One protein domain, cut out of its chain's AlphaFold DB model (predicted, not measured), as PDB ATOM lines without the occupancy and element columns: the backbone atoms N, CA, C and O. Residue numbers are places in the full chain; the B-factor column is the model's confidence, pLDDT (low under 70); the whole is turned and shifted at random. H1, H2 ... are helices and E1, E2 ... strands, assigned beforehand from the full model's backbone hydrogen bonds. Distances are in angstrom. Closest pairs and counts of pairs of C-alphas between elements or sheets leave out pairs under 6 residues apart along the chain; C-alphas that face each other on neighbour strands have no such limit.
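AT A GLANCE: This is residues 3 to 100 of the 168 residues of an uncharacterized protein of Nocardiopsis composta (UniProt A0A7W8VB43). A strongly twisted four-stranded sheet has H2 packed on one face, with H1 on the same face, about perpendicular to H2. The 98 printed residues include strands E1 to E4, an antiparallel meander of successive neighbours in that order, then H1 and H2: mixed class, two layers. The whole is compact, radius of gyration of the C-alphas 12.6 A, spanning 37 by 30 by 22 A.

IN THESE COORDINATES: E1, residues 17 to 24, starts at C-alpha (134.462, 103.174, 103.344) and bends by 55 degrees at residue 20. E2 is 32 to 38, E3 43 to 50 with 21.9 A, E4 53 to 58. H1 is 61 to 73, 18.6 A; H2, 84 to 100, 24.4 A, ends at C-alpha (135.564, 106.464, 83.545).

HOW THE PARTS SIT: Hairpins E1 and E2, E2 and E3, E3 and E4 have N 18 and O 37 at 2.9 A, N 34 and O 47 at 2.8 A, N 55 and O 48 at 2.8 A, within hydrogen-bond range. H2 is on the sheet; its closest C-alphas to E1 are His 95 and Val 19, 6.2 A. H1, on the sheet at a height of 8.2 A, touches H2 with residues 68 to 72 alone; Ala 71 and Thr 84 have the closest C-alphas, 5.3 A. In H1 and H2 every O i to N i+4 pair is within range.

THE WHOLE: The farthest C-alphas, Ala 27 and Gly 79, are 37.5 A apart. The printed part has no cut and no long link; residues 26 to 28 are under pLDDT 70.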
ATOM      1  N   THR A   3     146.675 103.625  99.252       92.50
ATOM      2  CA  THR A   3     146.440 104.778  98.380       92.50
ATOM      3  C   THR A   3     145.386 104.414  97.349       92.50
ATOM      4  O   THR A   3     145.505 103.381  96.692       92.50
ATOM      5  N   LEU A   4     144.349 105.239  97.235       90.75
ATOM      6  CA  LEU A   4     143.346 105.113  96.189       90.75
ATOM      7  C   LEU A   4     143.977 105.466  94.831       90.75
ATOM      8  O   LEU A   4     144.677 106.478  94.739       90.75
ATOM      9  N   PRO A   5     143.813 104.623  93.799       86.62
ATOM     10  CA  PRO A   5     144.563 104.756  92.553       86.62
ATOM     11  C   PRO A   5     144.228 106.027  91.764       86.62
ATOM     12  O   PRO A   5     145.136 106.603  91.153       86.62
ATOM     13  N   HIS A   6     142.978 106.501  91.780       85.69
ATOM     14  CA  HIS A   6     142.564 107.623  90.933       85.69
ATOM     15  C   HIS A   6     142.742 108.973  91.631       85.69
ATOM     16  O   HIS A   6     143.370 109.868  91.062       85.69
ATOM     17  N   THR A   7     142.314 109.097  92.887       87.56
ATOM     18  CA  THR A   7     142.442 110.351  93.658       87.56
ATOM     19  C   THR A   7     143.775 110.502  94.383       87.56
ATOM     20  O   THR A   7     144.163 111.608  94.755       87.56
ATOM     21  N   GLY A   8     144.502 109.406  94.617       88.12
ATOM     22  CA  GLY A   8     145.726 109.423  95.420       88.12
ATOM     23  C   GLY A   8     145.486 109.613  96.924       88.12
ATOM     24  O   GLY A   8     146.456 109.661  97.685       88.12
ATOM     25  N   MET A   9     144.225 109.689  97.372       93.06
ATOM     26  CA  MET A   9     143.884 109.766  98.793       93.06
ATOM     27  C   MET A   9     144.349 108.499  99.515       93.06
ATOM     28  O   MET A   9     144.111 107.371  99.079       93.06
ATOM     29  N   GLN A  10     145.000 108.675 100.659       94.94
ATOM     30  CA  GLN A  10     145.425 107.580 101.517       94.94
ATOM     31  C   GLN A  10     144.332 107.282 102.542       94.94
ATOM     32  O   GLN A  10     143.948 108.160 103.314       94.94
ATOM     33  N   ILE A  11     143.878 106.031 102.618       96.19
ATOM     34  CA  ILE A  11     142.803 105.607 103.524       96.19
ATOM     35  C   ILE A  11     143.258 104.507 104.504       96.19
ATOM     36  O   ILE A  11     144.157 103.706 104.194       96.19
ATOM     37  N   PRO A  12     142.651 104.419 105.704       95.31
ATOM     38  CA  PRO A  12     142.938 103.353 106.661       95.31
ATOM     39  C   PRO A  12     142.489 101.980 106.138       95.31
ATOM     40  O   PRO A  12     141.415 101.814 105.567       95.31
ATOM     41  N   THR A  13     143.307 100.949 106.370       90.75
ATOM     42  CA  THR A  13     143.049  99.584 105.874       90.75
ATOM     43  C   THR A  13     141.974  98.838 106.655       90.75
ATOM     44  O   THR A  13     141.252  98.037 106.063       90.75
ATOM     45  N   ALA A  14     141.875  99.081 107.964       87.31
ATOM     46  CA  ALA A  14     140.966  98.356 108.849       87.31
ATOM     47  C   ALA A  14     139.492  98.739 108.631       87.31
ATOM     48  O   ALA A  14     138.625  97.872 108.653       87.31
ATOM     49  N   ASN A  15     139.216 100.016 108.341       85.94
ATOM     50  CA  ASN A  15     137.865 100.581 108.398       85.94
ATOM     51  C   ASN A  15     137.455 101.211 107.064       85.94
ATOM     52  O   ASN A  15     137.019 102.355 107.039       85.94
ATOM     53  N   ARG A  16     137.642 100.501 105.945       91.94
ATOM     54  CA  ARG A  16     137.385 101.082 104.619       91.94
ATOM     55  C   ARG A  16     135.916 101.473 104.444       91.94
ATOM     56  O   ARG A  16     135.017 100.709 104.803       91.94
ATOM     57  N   VAL A  17     135.729 102.638 103.841       95.19
ATOM     58  CA  VAL A  17     134.462 103.174 103.344       95.19
ATOM     59  C   VAL A  17     134.624 103.385 101.841       95.19
ATOM     60  O   VAL A  17     135.720 103.721 101.393       95.19
ATOM     61  N   HIS A  18     133.575 103.124 101.073       94.75
ATOM     62  CA  HIS A  18     133.575 103.268  99.620       94.75
ATOM     63  C   HIS A  18     132.191 103.675  99.115       94.75
ATOM     64  O   HIS A  18     131.187 103.441  99.791       94.75
ATOM     65  N   VAL A  19     132.160 104.279  97.930       94.69
ATOM     66  CA  VAL A  19     130.934 104.582  97.188       94.69
ATOM     67  C   VAL A  19     130.564 103.371  96.334       94.69
ATOM     68  O   VAL A  19     131.444 102.709  95.778       94.69
ATOM     69  N   THR A  20     129.274 103.055  96.254       91.56
ATOM     70  CA  THR A  20     128.762 101.930  95.442       91.56
ATOM     71  C   THR A  20     127.751 102.339  94.382       91.56
ATOM     72  O   THR A  20     127.308 101.486  93.621       91.56
ATOM     73  N   GLY A  21     127.332 103.598  94.373       87.69
ATOM     74  CA  GLY A  21     126.388 104.126  93.402       87.69
ATOM     75  C   GLY A  21     126.414 105.643  93.430       87.69
ATOM     76  O   GLY A  21     126.717 106.227  94.476       87.69
ATOM     77  N   PHE A  22     126.099 106.227  92.283       90.81
ATOM     78  CA  PHE A  22     126.058 107.654  92.025       90.81
ATOM     79  C   PHE A  22     124.827 107.944  91.167       90.81
ATOM     80  O   PHE A  22     124.606 107.270  90.163       90.81
ATOM     81  N   ASP A  23     124.046 108.936  91.575       88.56
ATOM     82  CA  ASP A  23     122.830 109.365  90.899       88.56
ATOM     83  C   ASP A  23     122.832 110.895  90.795       88.56
ATOM     84  O   ASP A  23     122.951 111.591  91.808       88.56
ATOM     85  N   GLU A  24     122.650 111.425  89.585       84.69
ATOM     86  CA  GLU A  24     122.289 112.832  89.387       84.69
ATOM     87  C   GLU A  24     120.846 113.033  89.863       84.69
ATOM     88  O   GLU A  24     119.947 112.270  89.495       84.69
ATOM     89  N   VAL A  25     120.605 114.037  90.709       79.50
ATOM     90  CA  VAL A  25     119.296 114.255  91.337       79.50
ATOM     91  C   VAL A  25     118.659 115.513  90.740       79.50
ATOM     92  O   VAL A  25     119.056 116.619  91.087       79.50
ATOM     93  N   PRO A  26     117.621 115.401  89.887       54.44
ATOM     94  CA  PRO A  26     117.099 116.559  89.151       54.44
ATOM     95  C   PRO A  26     116.326 117.586  89.998       54.44
ATOM     96  O   PRO A  26     115.972 118.651  89.495       54.44
ATOM     97  N   ALA A  27     115.983 117.273  91.252       53.16
ATOM     98  CA  ALA A  27     115.223 118.163  92.128       53.16
ATOM     99  C   ALA A  27     115.354 117.734  93.598       53.16
ATOM    100  O   ALA A  27     114.901 116.655  93.974       53.16
ATOM    101  N   GLY A  28     115.936 118.585  94.449       55.69
ATOM    102  CA  GLY A  28     116.061 118.279  95.883       55.69
ATOM    103  C   GLY A  28     117.065 119.102  96.690       55.69
ATOM    104  O   GLY A  28     117.307 118.770  97.847       55.69
ATOM    105  N   GLY A  29     117.651 120.158  96.116       72.56
ATOM    106  CA  GLY A  29     118.673 120.972  96.783       72.56
ATOM    107  C   GLY A  29     120.082 120.365  96.771       72.56
ATOM    108  O   GLY A  29     120.973 120.952  97.367       72.56
ATOM    109  N   ALA A  30     120.271 119.223  96.107       82.62
ATOM    110  CA  ALA A  30     121.560 118.664  95.706       82.62
ATOM    111  C   ALA A  30     121.501 118.379  94.203       82.62
ATOM    112  O   ALA A  30     120.431 118.006  93.714       82.62
ATOM    113  N   ASP A  31     122.631 118.509  93.517       87.44
ATOM    114  CA  ASP A  31     122.751 118.194  92.089       87.44
ATOM    115  C   ASP A  31     123.025 116.697  91.883       87.44
ATOM    116  O   ASP A  31     122.640 116.103  90.875       87.44
ATOM    117  N   TRP A  32     123.644 116.053  92.875       91.81
ATOM    118  CA  TRP A  32     123.978 114.635  92.841       91.81
ATOM    119  C   TRP A  32     123.953 113.998  94.233       91.81
ATOM    120  O   TRP A  32     124.016 114.661  95.277       91.81
ATOM    121  N   SER A  33     123.874 112.669  94.249       93.44
ATOM    122  CA  SER A  33     123.999 111.863  95.457       93.44
ATOM    123  C   SER A  33     124.769 110.571  95.203       93.44
ATOM    124  O   SER A  33     124.734 110.013  94.113       93.44
ATOM    125  N   ALA A  34     125.468 110.090  96.225       95.19
ATOM    126  CA  ALA A  34     126.275 108.885  96.174       95.19
ATOM    127  C   ALA A  34     126.073 108.043  97.437       95.19
ATOM    128  O   ALA A  34     126.118 108.554  98.559       95.19
ATOM    129  N   THR A  35     125.878 106.733  97.287       96.88
ATOM    130  CA  THR A  35     125.651 105.841  98.439       96.88
ATOM    131  C   THR A  35     126.974 105.355  99.026       96.88
ATOM    132  O   THR A  35     127.791 104.762  98.318       96.88
ATOM    133  N   LEU A  36     127.166 105.548 100.337       97.19
ATOM    134  CA  LEU A  36     128.354 105.099 101.066       97.19
ATOM    135  C   LEU A  36     128.115 103.776 101.785       97.19
ATOM    136  O   LEU A  36     127.194 103.644 102.594       97.19
ATOM    137  N   HIS A  37     129.050 102.851 101.594       97.56
ATOM    138  CA  HIS A  37     129.108 101.575 102.289       97.56
ATOM    139  C   HIS A  37     130.410 101.397 103.065       97.56
ATOM    140  O   HIS A  37     131.498 101.814 102.657       97.56
ATOM    141  N   ALA A  38     130.310 100.699 104.189       96.38
ATOM    142  CA  ALA A  38     131.463 100.131 104.862       96.38
ATOM    143  C   ALA A  38     131.949  98.858 104.152       96.38
ATOM    144  O   ALA A  38     131.224  98.215 103.396       96.38
ATOM    145  N   ARG A  39     133.192  98.451 104.433       92.06
ATOM    146  CA  ARG A  39     133.792  97.207 103.912       92.06
ATOM    147  C   ARG A  39     132.964  95.945 104.185       92.06
ATOM    148  O   ARG A  39     133.043  94.997 103.416       92.06
ATOM    149  N   ASP A  40     132.242  95.919 105.297       92.69
ATOM    150  CA  ASP A  40     131.368  94.810 105.700       92.69
ATOM    151  C   ASP A  40     130.016  94.808 104.960       92.69
ATOM    152  O   ASP A  40     129.183  93.946 105.224       92.69
ATOM    153  N   GLY A  41     129.799  95.747 104.033       93.69
ATOM    154  CA  GLY A  41     128.567  95.886 103.260       93.69
ATOM    155  C   GLY A  41     127.479  96.699 103.961       93.69
ATOM    156  O   GLY A  41     126.409  96.879 103.391       93.69
ATOM    157  N   ALA A  42     127.714  97.217 105.173       96.19
ATOM    158  CA  ALA A  42     126.725  98.050 105.849       96.19
ATOM    159  C   ALA A  42     126.572  99.413 105.150       96.19
ATOM    160  O   ALA A  42     127.564 100.120 104.944       96.19
ATOM    161  N   VAL A  43     125.330  99.796 104.834       97.56
ATOM    162  CA  VAL A  43     124.988 101.139 104.339       97.56
ATOM    163  C   VAL A  43     125.277 102.148 105.446       97.56
ATOM    164  O   VAL A  43     124.800 102.002 106.572       97.56
ATOM    165  N   LEU A  44     126.062 103.177 105.138       97.88
ATOM    166  CA  LEU A  44     126.385 104.251 106.079       97.88
ATOM    167  C   LEU A  44     125.518 105.490 105.854       97.88
ATOM    168  O   LEU A  44     125.261 106.231 106.802       97.88
ATOM    169  N   GLY A  45     125.050 105.711 104.630       97.06
ATOM    170  CA  GLY A  45     124.229 106.862 104.271       97.06
ATOM    171  C   GLY A  45     124.473 107.305 102.841       97.06
ATOM    172  O   GLY A  45     125.095 106.583 102.059       97.06
ATOM    173  N   ALA A  46     124.017 108.512 102.534       96.81
ATOM    174  CA  ALA A  46     124.259 109.165 101.258       96.81
ATOM    175  C   ALA A  46     125.195 110.359 101.449       96.81
ATOM    176  O   ALA A  46     125.048 111.134 102.396       96.81
ATOM    177  N   VAL A  47     126.163 110.509 100.555       96.12
ATOM    178  CA  VAL A  47     126.836 111.784 100.320       96.12
ATOM    179  C   VAL A  47     126.032 112.525  99.271       96.12
ATOM    180  O   VAL A  47     125.604 111.930  98.290       96.12
ATOM    181  N   CYS A  48     125.810 113.806  99.497       94.62
ATOM    182  CA  CYS A  48     125.136 114.688  98.560       94.62
ATOM    183  C   CYS A  48     126.049 115.872  98.284       94.62
ATOM    184  O   CYS A  48     126.828 116.271  99.162       94.62
ATOM    185  N   GLY A  49     125.927 116.449  97.100       91.12
ATOM    186  CA  GLY A  49     126.635 117.673  96.792       91.12
ATOM    187  C   GLY A  49     125.952 118.520  95.739       91.12
ATOM    188  O   GLY A  49     125.036 118.083  95.044       91.12
ATOM    189  N   ASP A  50     126.428 119.752  95.679       88.50
ATOM    190  CA  ASP A  50     126.174 120.734  94.633       88.50
ATOM    191  C   ASP A  50     127.518 121.350  94.202       88.50
ATOM    192  O   ASP A  50     128.581 120.959  94.702       88.50
ATOM    193  N   GLU A  51     127.483 122.327  93.295       79.25
ATOM    194  CA  GLU A  51     128.678 123.051  92.823       79.25
ATOM    195  C   GLU A  51     129.547 123.658  93.946       79.25
ATOM    196  O   GLU A  51     130.734 123.919  93.748       79.25
ATOM    197  N   ASN A  52     128.980 123.910  95.126       82.94
ATOM    198  CA  ASN A  52     129.616 124.669  96.200       82.94
ATOM    199  C   ASN A  52     129.936 123.833  97.440       82.94
ATOM    200  O   ASN A  52     130.720 124.269  98.293       82.94
ATOM    201  N   ARG A  53     129.305 122.668  97.614       89.56
ATOM    202  CA  ARG A  53     129.375 121.939  98.877       89.56
ATOM    203  C   ARG A  53     129.134 120.448  98.721       89.56
ATOM    204  O   ARG A  53     128.248 120.011  98.006       89.56
ATOM    205  N   VAL A  54     129.837 119.683  99.556       92.19
ATOM    206  CA  VAL A  54     129.561 118.266  99.831       92.19
ATOM    207  C   VAL A  54     129.110 118.095 101.283       92.19
ATOM    208  O   VAL A  54     129.684 118.683 102.209       92.19
ATOM    209  N   TRP A  55     128.076 117.288 101.511       94.62
ATOM    210  CA  TRP A  55     127.594 116.927 102.845       94.62
ATOM    211  C   TRP A  55     127.170 115.460 102.927       94.62
ATOM    212  O   TRP A  55     127.051 114.759 101.929       94.62
ATOM    213  N   PHE A  56     126.976 114.978 104.154       96.56
ATOM    214  CA  PHE A  56     126.664 113.581 104.437       96.56
ATOM    215  C   PHE A  56     125.355 113.451 105.209       96.56
ATOM    216  O   PHE A  56     125.159 114.119 106.226       96.56
ATOM    217  N   LEU A  57     124.494 112.556 104.736       96.56
ATOM    218  CA  LEU A  57     123.231 112.158 105.339       96.56
ATOM    219  C   LEU A  57     123.379 110.726 105.889       96.56
ATOM    220  O   LEU A  57     123.166 109.757 105.153       96.56
ATOM    221  N   PRO A  58     123.801 110.557 107.158       97.75
ATOM    222  CA  PRO A  58     123.996 109.239 107.751       97.75
ATOM    223  C   PRO A  58     122.667 108.513 107.981       97.75
ATOM    224  O   PRO A  58     121.684 109.130 108.384       97.75
ATOM    225  N   VAL A  59     122.668 107.177 107.888       97.44
ATOM    226  CA  VAL A  59     121.514 106.349 108.312       97.44
ATOM    227  C   VAL A  59     121.281 106.357 109.833       97.44
ATOM    228  O   VAL A  59     120.295 105.811 110.320       97.44
ATOM    229  N   GLY A  60     122.201 106.948 110.605       97.31
ATOM    230  CA  GLY A  60     122.104 107.134 112.053       97.31
ATOM    231  C   GLY A  60     123.452 107.462 112.702       97.31
ATOM    232  O   GLY A  60     124.505 107.428 112.058       97.31
ATOM    233  N   ASP A  61     123.446 107.730 114.008       98.00
ATOM    234  CA  ASP A  61     124.629 108.214 114.741       98.00
ATOM    235  C   ASP A  61     125.836 107.272 114.680       98.00
ATOM    236  O   ASP A  61     126.988 107.711 114.669       98.00
ATOM    237  N   ALA A  62     125.595 105.959 114.659       97.00
ATOM    238  CA  ALA A  62     126.665 104.974 114.546       97.00
ATOM    239  C   ALA A  62     127.402 105.102 113.203       97.00
ATOM    240  O   ALA A  62     128.634 105.073 113.176       97.00
ATOM    241  N   ALA A  63     126.661 105.308 112.110       97.44
ATOM    242  CA  ALA A  63     127.238 105.537 110.794       97.44
ATOM    243  C   ALA A  63     127.963 106.889 110.728       97.44
ATOM    244  O   ALA A  63     129.095 106.942 110.250       97.44
ATOM    245  N   ALA A  64     127.380 107.946 111.306       97.56
ATOM    246  CA  ALA A  64     128.019 109.258 111.413       97.56
ATOM    247  C   ALA A  64     129.380 109.181 112.129       97.56
ATOM    248  O   ALA A  64     130.396 109.639 111.603       97.56
ATOM    249  N   ARG A  65     129.433 108.519 113.296       97.44
ATOM    250  CA  ARG A  65     130.684 108.302 114.044       97.44
ATOM    251  C   ARG A  65     131.691 107.469 113.258       97.44
ATOM    252  O   ARG A  65     132.883 107.769 113.291       97.44
ATOM    253  N   ARG A  66     131.230 106.433 112.552       97.06
ATOM    254  CA  ARG A  66     132.096 105.569 111.741       97.06
ATOM    255  C   ARG A  66     132.743 106.341 110.593       97.06
ATOM    256  O   ARG A  66     133.951 106.222 110.409       97.06
ATOM    257  N   VAL A  67     131.973 107.159 109.872       97.62
ATOM    258  CA  VAL A  67     132.491 108.015 108.793       97.62
ATOM    259  C   VAL A  67     133.448 109.074 109.341       97.62
ATOM    260  O   VAL A  67     134.528 109.248 108.786       97.62
ATOM    261  N   ALA A  68     133.131 109.713 110.471       97.06
ATOM    262  CA  ALA A  68     134.035 110.673 111.105       97.06
ATOM    263  C   ALA A  68     135.375 110.032 111.521       97.06
ATOM    264  O   ALA A  68     136.442 110.593 111.269       97.06
ATOM    265  N   ALA A  69     135.340 108.833 112.112       96.81
ATOM    266  CA  ALA A  69     136.545 108.092 112.484       96.81
ATOM    267  C   ALA A  69     137.361 107.648 111.258       96.81
ATOM    268  O   ALA A  69     138.591 107.685 111.290       96.81
ATOM    269  N   PHE A  70     136.686 107.250 110.174       97.62
ATOM    270  CA  PHE A  70     137.331 106.957 108.897       97.62
ATOM    271  C   PHE A  70     138.037 108.199 108.338       97.62
ATOM    272  O   PHE A  70     139.242 108.140 108.094       97.62
ATOM    273  N   ALA A  71     137.328 109.327 108.230       97.31
ATOM    274  CA  ALA A  71     137.862 110.578 107.699       97.31
ATOM    275  C   ALA A  71     139.072 111.088 108.498       97.31
ATOM    276  O   ALA A  71     140.085 111.462 107.914       97.31
ATOM    277  N   ALA A  72     139.041 110.988 109.832       96.94
ATOM    278  CA  ALA A  72     140.178 111.341 110.689       96.94
ATOM    279  C   ALA A  72     141.451 110.510 110.406       96.94
ATOM    280  O   ALA A  72     142.574 110.939 110.709       96.94
ATOM    281  N   GLY A  73     141.297 109.316 109.826       96.94
ATOM    282  CA  GLY A  73     142.389 108.450 109.387       96.94
ATOM    283  C   GLY A  73     142.918 108.760 107.985       96.94
ATOM    284  O   GLY A  73     144.034 108.348 107.679       96.94
ATOM    285  N   CYS A  74     142.166 109.484 107.153       96.88
ATOM    286  CA  CYS A  74     142.520 109.744 105.759       96.88
ATOM    287  C   CYS A  74     143.572 110.845 105.614       96.88
ATOM    288  O   CYS A  74     143.653 111.765 106.438       96.88
ATOM    289  N   ARG A  75     144.393 110.739 104.568       95.81
ATOM    290  CA  ARG A  75     145.417 111.728 104.218       95.81
ATOM    291  C   ARG A  75     145.420 112.027 102.725       95.81
ATOM    292  O   ARG A  75     145.046 111.167 101.931       95.81
ATOM    293  N   ASP A  76     145.878 113.216 102.357       91.06
ATOM    294  CA  ASP A  76     146.204 113.537 100.967       91.06
ATOM    295  C   ASP A  76     147.489 112.808 100.509       91.06
ATOM    296  O   ASP A  76     148.115 112.049 101.260       91.06
ATOM    297  N   HIS A  77     147.905 113.043  99.261       84.56
ATOM    298  CA  HIS A  77     149.142 112.478  98.714       84.56
ATOM    299  C   HIS A  77     150.408 112.925  99.472       84.56
ATOM    300  O   HIS A  77     151.362 112.154  99.578       84.56
ATOM    301  N   ALA A  78     150.412 114.146 100.013       85.25
ATOM    302  CA  ALA A  78     151.520 114.713 100.776       85.25
ATOM    303  C   ALA A  78     151.521 114.282 102.260       85.25
ATOM    304  O   ALA A  78     152.448 114.606 103.001       85.25
ATOM    305  N   GLY A  79     150.519 113.512 102.695       89.44
ATOM    306  CA  GLY A  79     150.383 113.025 104.063       89.44
ATOM    307  C   GLY A  79     149.671 113.989 105.019       89.44
ATOM    308  O   GLY A  79     149.650 113.726 106.226       89.44
ATOM    309  N   HIS A  80     149.069 115.077 104.533       92.81
ATOM    310  CA  HIS A  80     148.261 115.984 105.349       92.81
ATOM    311  C   HIS A  80     146.895 115.384 105.668       92.81
ATOM    312  O   HIS A  80     146.367 114.557 104.930       92.81
ATOM    313  N   ARG A  81     146.306 115.794 106.796       95.25
ATOM    314  CA  ARG A  81     144.957 115.363 107.185       95.25
ATOM    315  C   ARG A  81     143.913 116.036 106.309       95.25
ATOM    316  O   ARG A  81     143.959 117.250 106.155       95.25
ATOM    317  N   LEU A  82     142.959 115.242 105.841       93.25
ATOM    318  CA  LEU A  82     141.777 115.729 105.143       93.25
ATOM    319  C   LEU A  82     140.632 115.956 106.135       93.25
ATOM    320  O   LEU A  82     140.481 115.233 107.126       93.25
ATOM    321  N   THR A  83     139.820 116.965 105.859       95.12
ATOM    322  CA  THR A  83     138.530 117.202 106.503       95.12
ATOM    323  C   THR A  83     137.496 116.187 106.018       95.12
ATOM    324  O   THR A  83     137.651 115.565 104.967       95.12
ATOM    325  N   THR A  84     136.406 116.010 106.769       96.12
ATOM    326  CA  THR A  84     135.338 115.089 106.355       96.12
ATOM    327  C   THR A  84     134.785 115.426 104.963       96.12
ATOM    328  O   THR A  84     134.741 114.507 104.154       96.12
ATOM    329  N   PRO A  85     134.422 116.681 104.623       95.00
ATOM    330  CA  PRO A  85     133.949 117.003 103.274       95.00
ATOM    331  C   PRO A  85     134.950 116.649 102.169       95.00
ATOM    332  O   PRO A  85     134.547 116.065 101.170       95.00
ATOM    333  N   GLU A  86     136.248 116.910 102.369       93.69
ATOM    334  CA  GLU A  86     137.293 116.556 101.394       93.69
ATOM    335  C   GLU A  86     137.409 115.040 101.197       93.69
ATOM    336  O   GLU A  86     137.554 114.571 100.073       93.69
ATOM    337  N   VAL A  87     137.306 114.255 102.276       95.88
ATOM    338  CA  VAL A  87     137.301 112.786 102.179       95.88
ATOM    339  C   VAL A  87     136.081 112.290 101.411       95.88
ATOM    340  O   VAL A  87     136.204 111.361 100.618       95.88
ATOM    341  N   LEU A  88     134.905 112.872 101.654       96.31
ATOM    342  CA  LEU A  88     133.673 112.466 100.977       96.31
ATOM    343  C   LEU A  88     133.721 112.809  99.488       96.31
ATOM    344  O   LEU A  88     133.410 111.937  98.684       96.31
ATOM    345  N   ALA A  89     134.174 114.015  99.134       93.44
ATOM    346  CA  ALA A  89     134.402 114.412  97.746       93.44
ATOM    347  C   ALA A  89     135.378 113.447  97.054       93.44
ATOM    348  O   ALA A  89     135.031 112.834  96.053       93.44
ATOM    349  N   ALA A  90     136.533 113.174  97.671       92.94
ATOM    350  CA  ALA A  90     137.525 112.261  97.107       92.94
ATOM    351  C   ALA A  90     137.030 110.805  96.980       92.94
ATOM    352  O   ALA A  90     137.513 110.059  96.134       92.94
ATOM    353  N   LEU A  91     136.094 110.347  97.822       95.25
ATOM    354  CA  LEU A  91     135.483 109.024  97.651       95.25
ATOM    355  C   LEU A  91     134.533 108.970  96.447       95.25
ATOM    356  O   LEU A  91     134.436 107.916  95.819       95.25
ATOM    357  N   VAL A  92     133.833 110.069  96.160       94.06
ATOM    358  CA  VAL A  92     132.942 110.202  94.998       94.06
ATOM    359  C   VAL A  92     133.772 110.306  93.725       94.06
ATOM    360  O   VAL A  92     133.608 109.461  92.849       94.06
ATOM    361  N   ASP A  93     134.769 111.196  93.704       91.25
ATOM    362  CA  ASP A  93     135.737 111.313  92.607       91.25
ATOM    363  C   ASP A  93     136.391 109.960  92.295       91.25
ATOM    364  O   ASP A  93     136.488 109.549  91.146       91.25
ATOM    365  N   GLU A  94     136.819 109.212  93.320       92.88
ATOM    366  CA  GLU A  94     137.423 107.890  93.122       92.88
ATOM    367  C   GLU A  94     136.480 106.914  92.407       92.88
ATOM    368  O   GLU A  94     136.943 106.100  91.607       92.88
ATOM    369  N   HIS A  95     135.182 106.970  92.707       92.12
ATOM    370  CA  HIS A  95     134.176 106.116  92.085       92.12
ATOM    371  C   HIS A  95     133.913 106.523  90.637       92.12
ATOM    372  O   HIS A  95     134.026 105.681  89.747       92.12
ATOM    373  N   GLU A  96     133.664 107.808  90.388       88.94
ATOM    374  CA  GLU A  96     133.437 108.328  89.037       88.94
ATOM    375  C   GLU A  96     134.660 108.110  88.137       88.94
ATOM    376  O   GLU A  96     134.540 107.670  86.991       88.94
ATOM    377  N   TYR A  97     135.867 108.327  88.667       88.12
ATOM    378  CA  TYR A  97     137.104 108.092  87.928       88.12
ATOM    379  C   TYR A  97     137.322 106.607  87.655       88.12
ATOM    380  O   TYR A  97     137.765 106.260  86.558       88.12
ATOM    381  N   ALA A  98     136.990 105.726  88.607       87.25
ATOM    382  CA  ALA A  98     137.052 104.284  88.393       87.25
ATOM    383  C   ALA A  98     136.121 103.841  87.258       87.25
ATOM    384  O   ALA A  98     136.519 103.010  86.440       87.25
ATOM    385  N   ASP A  99     134.915 104.397  87.177       85.69
ATOM    386  CA  ASP A  99     133.973 104.087  86.102       85.69
ATOM    387  C   ASP A  99     134.457 104.627  84.754       85.69
ATOM    388  O   ASP A  99     134.453 103.902  83.753       85.69
ATOM    389  N   LEU A 100     134.997 105.847  84.741       82.94
ATOM    390  CA  LEU A 100     135.564 106.464  83.545       82.94
ATOM    391  C   LEU A 100     136.742 105.662  82.969       82.94
ATOM    392  O   LEU A 100     136.840 105.506  81.751       82.94
TER     393      LEU A 100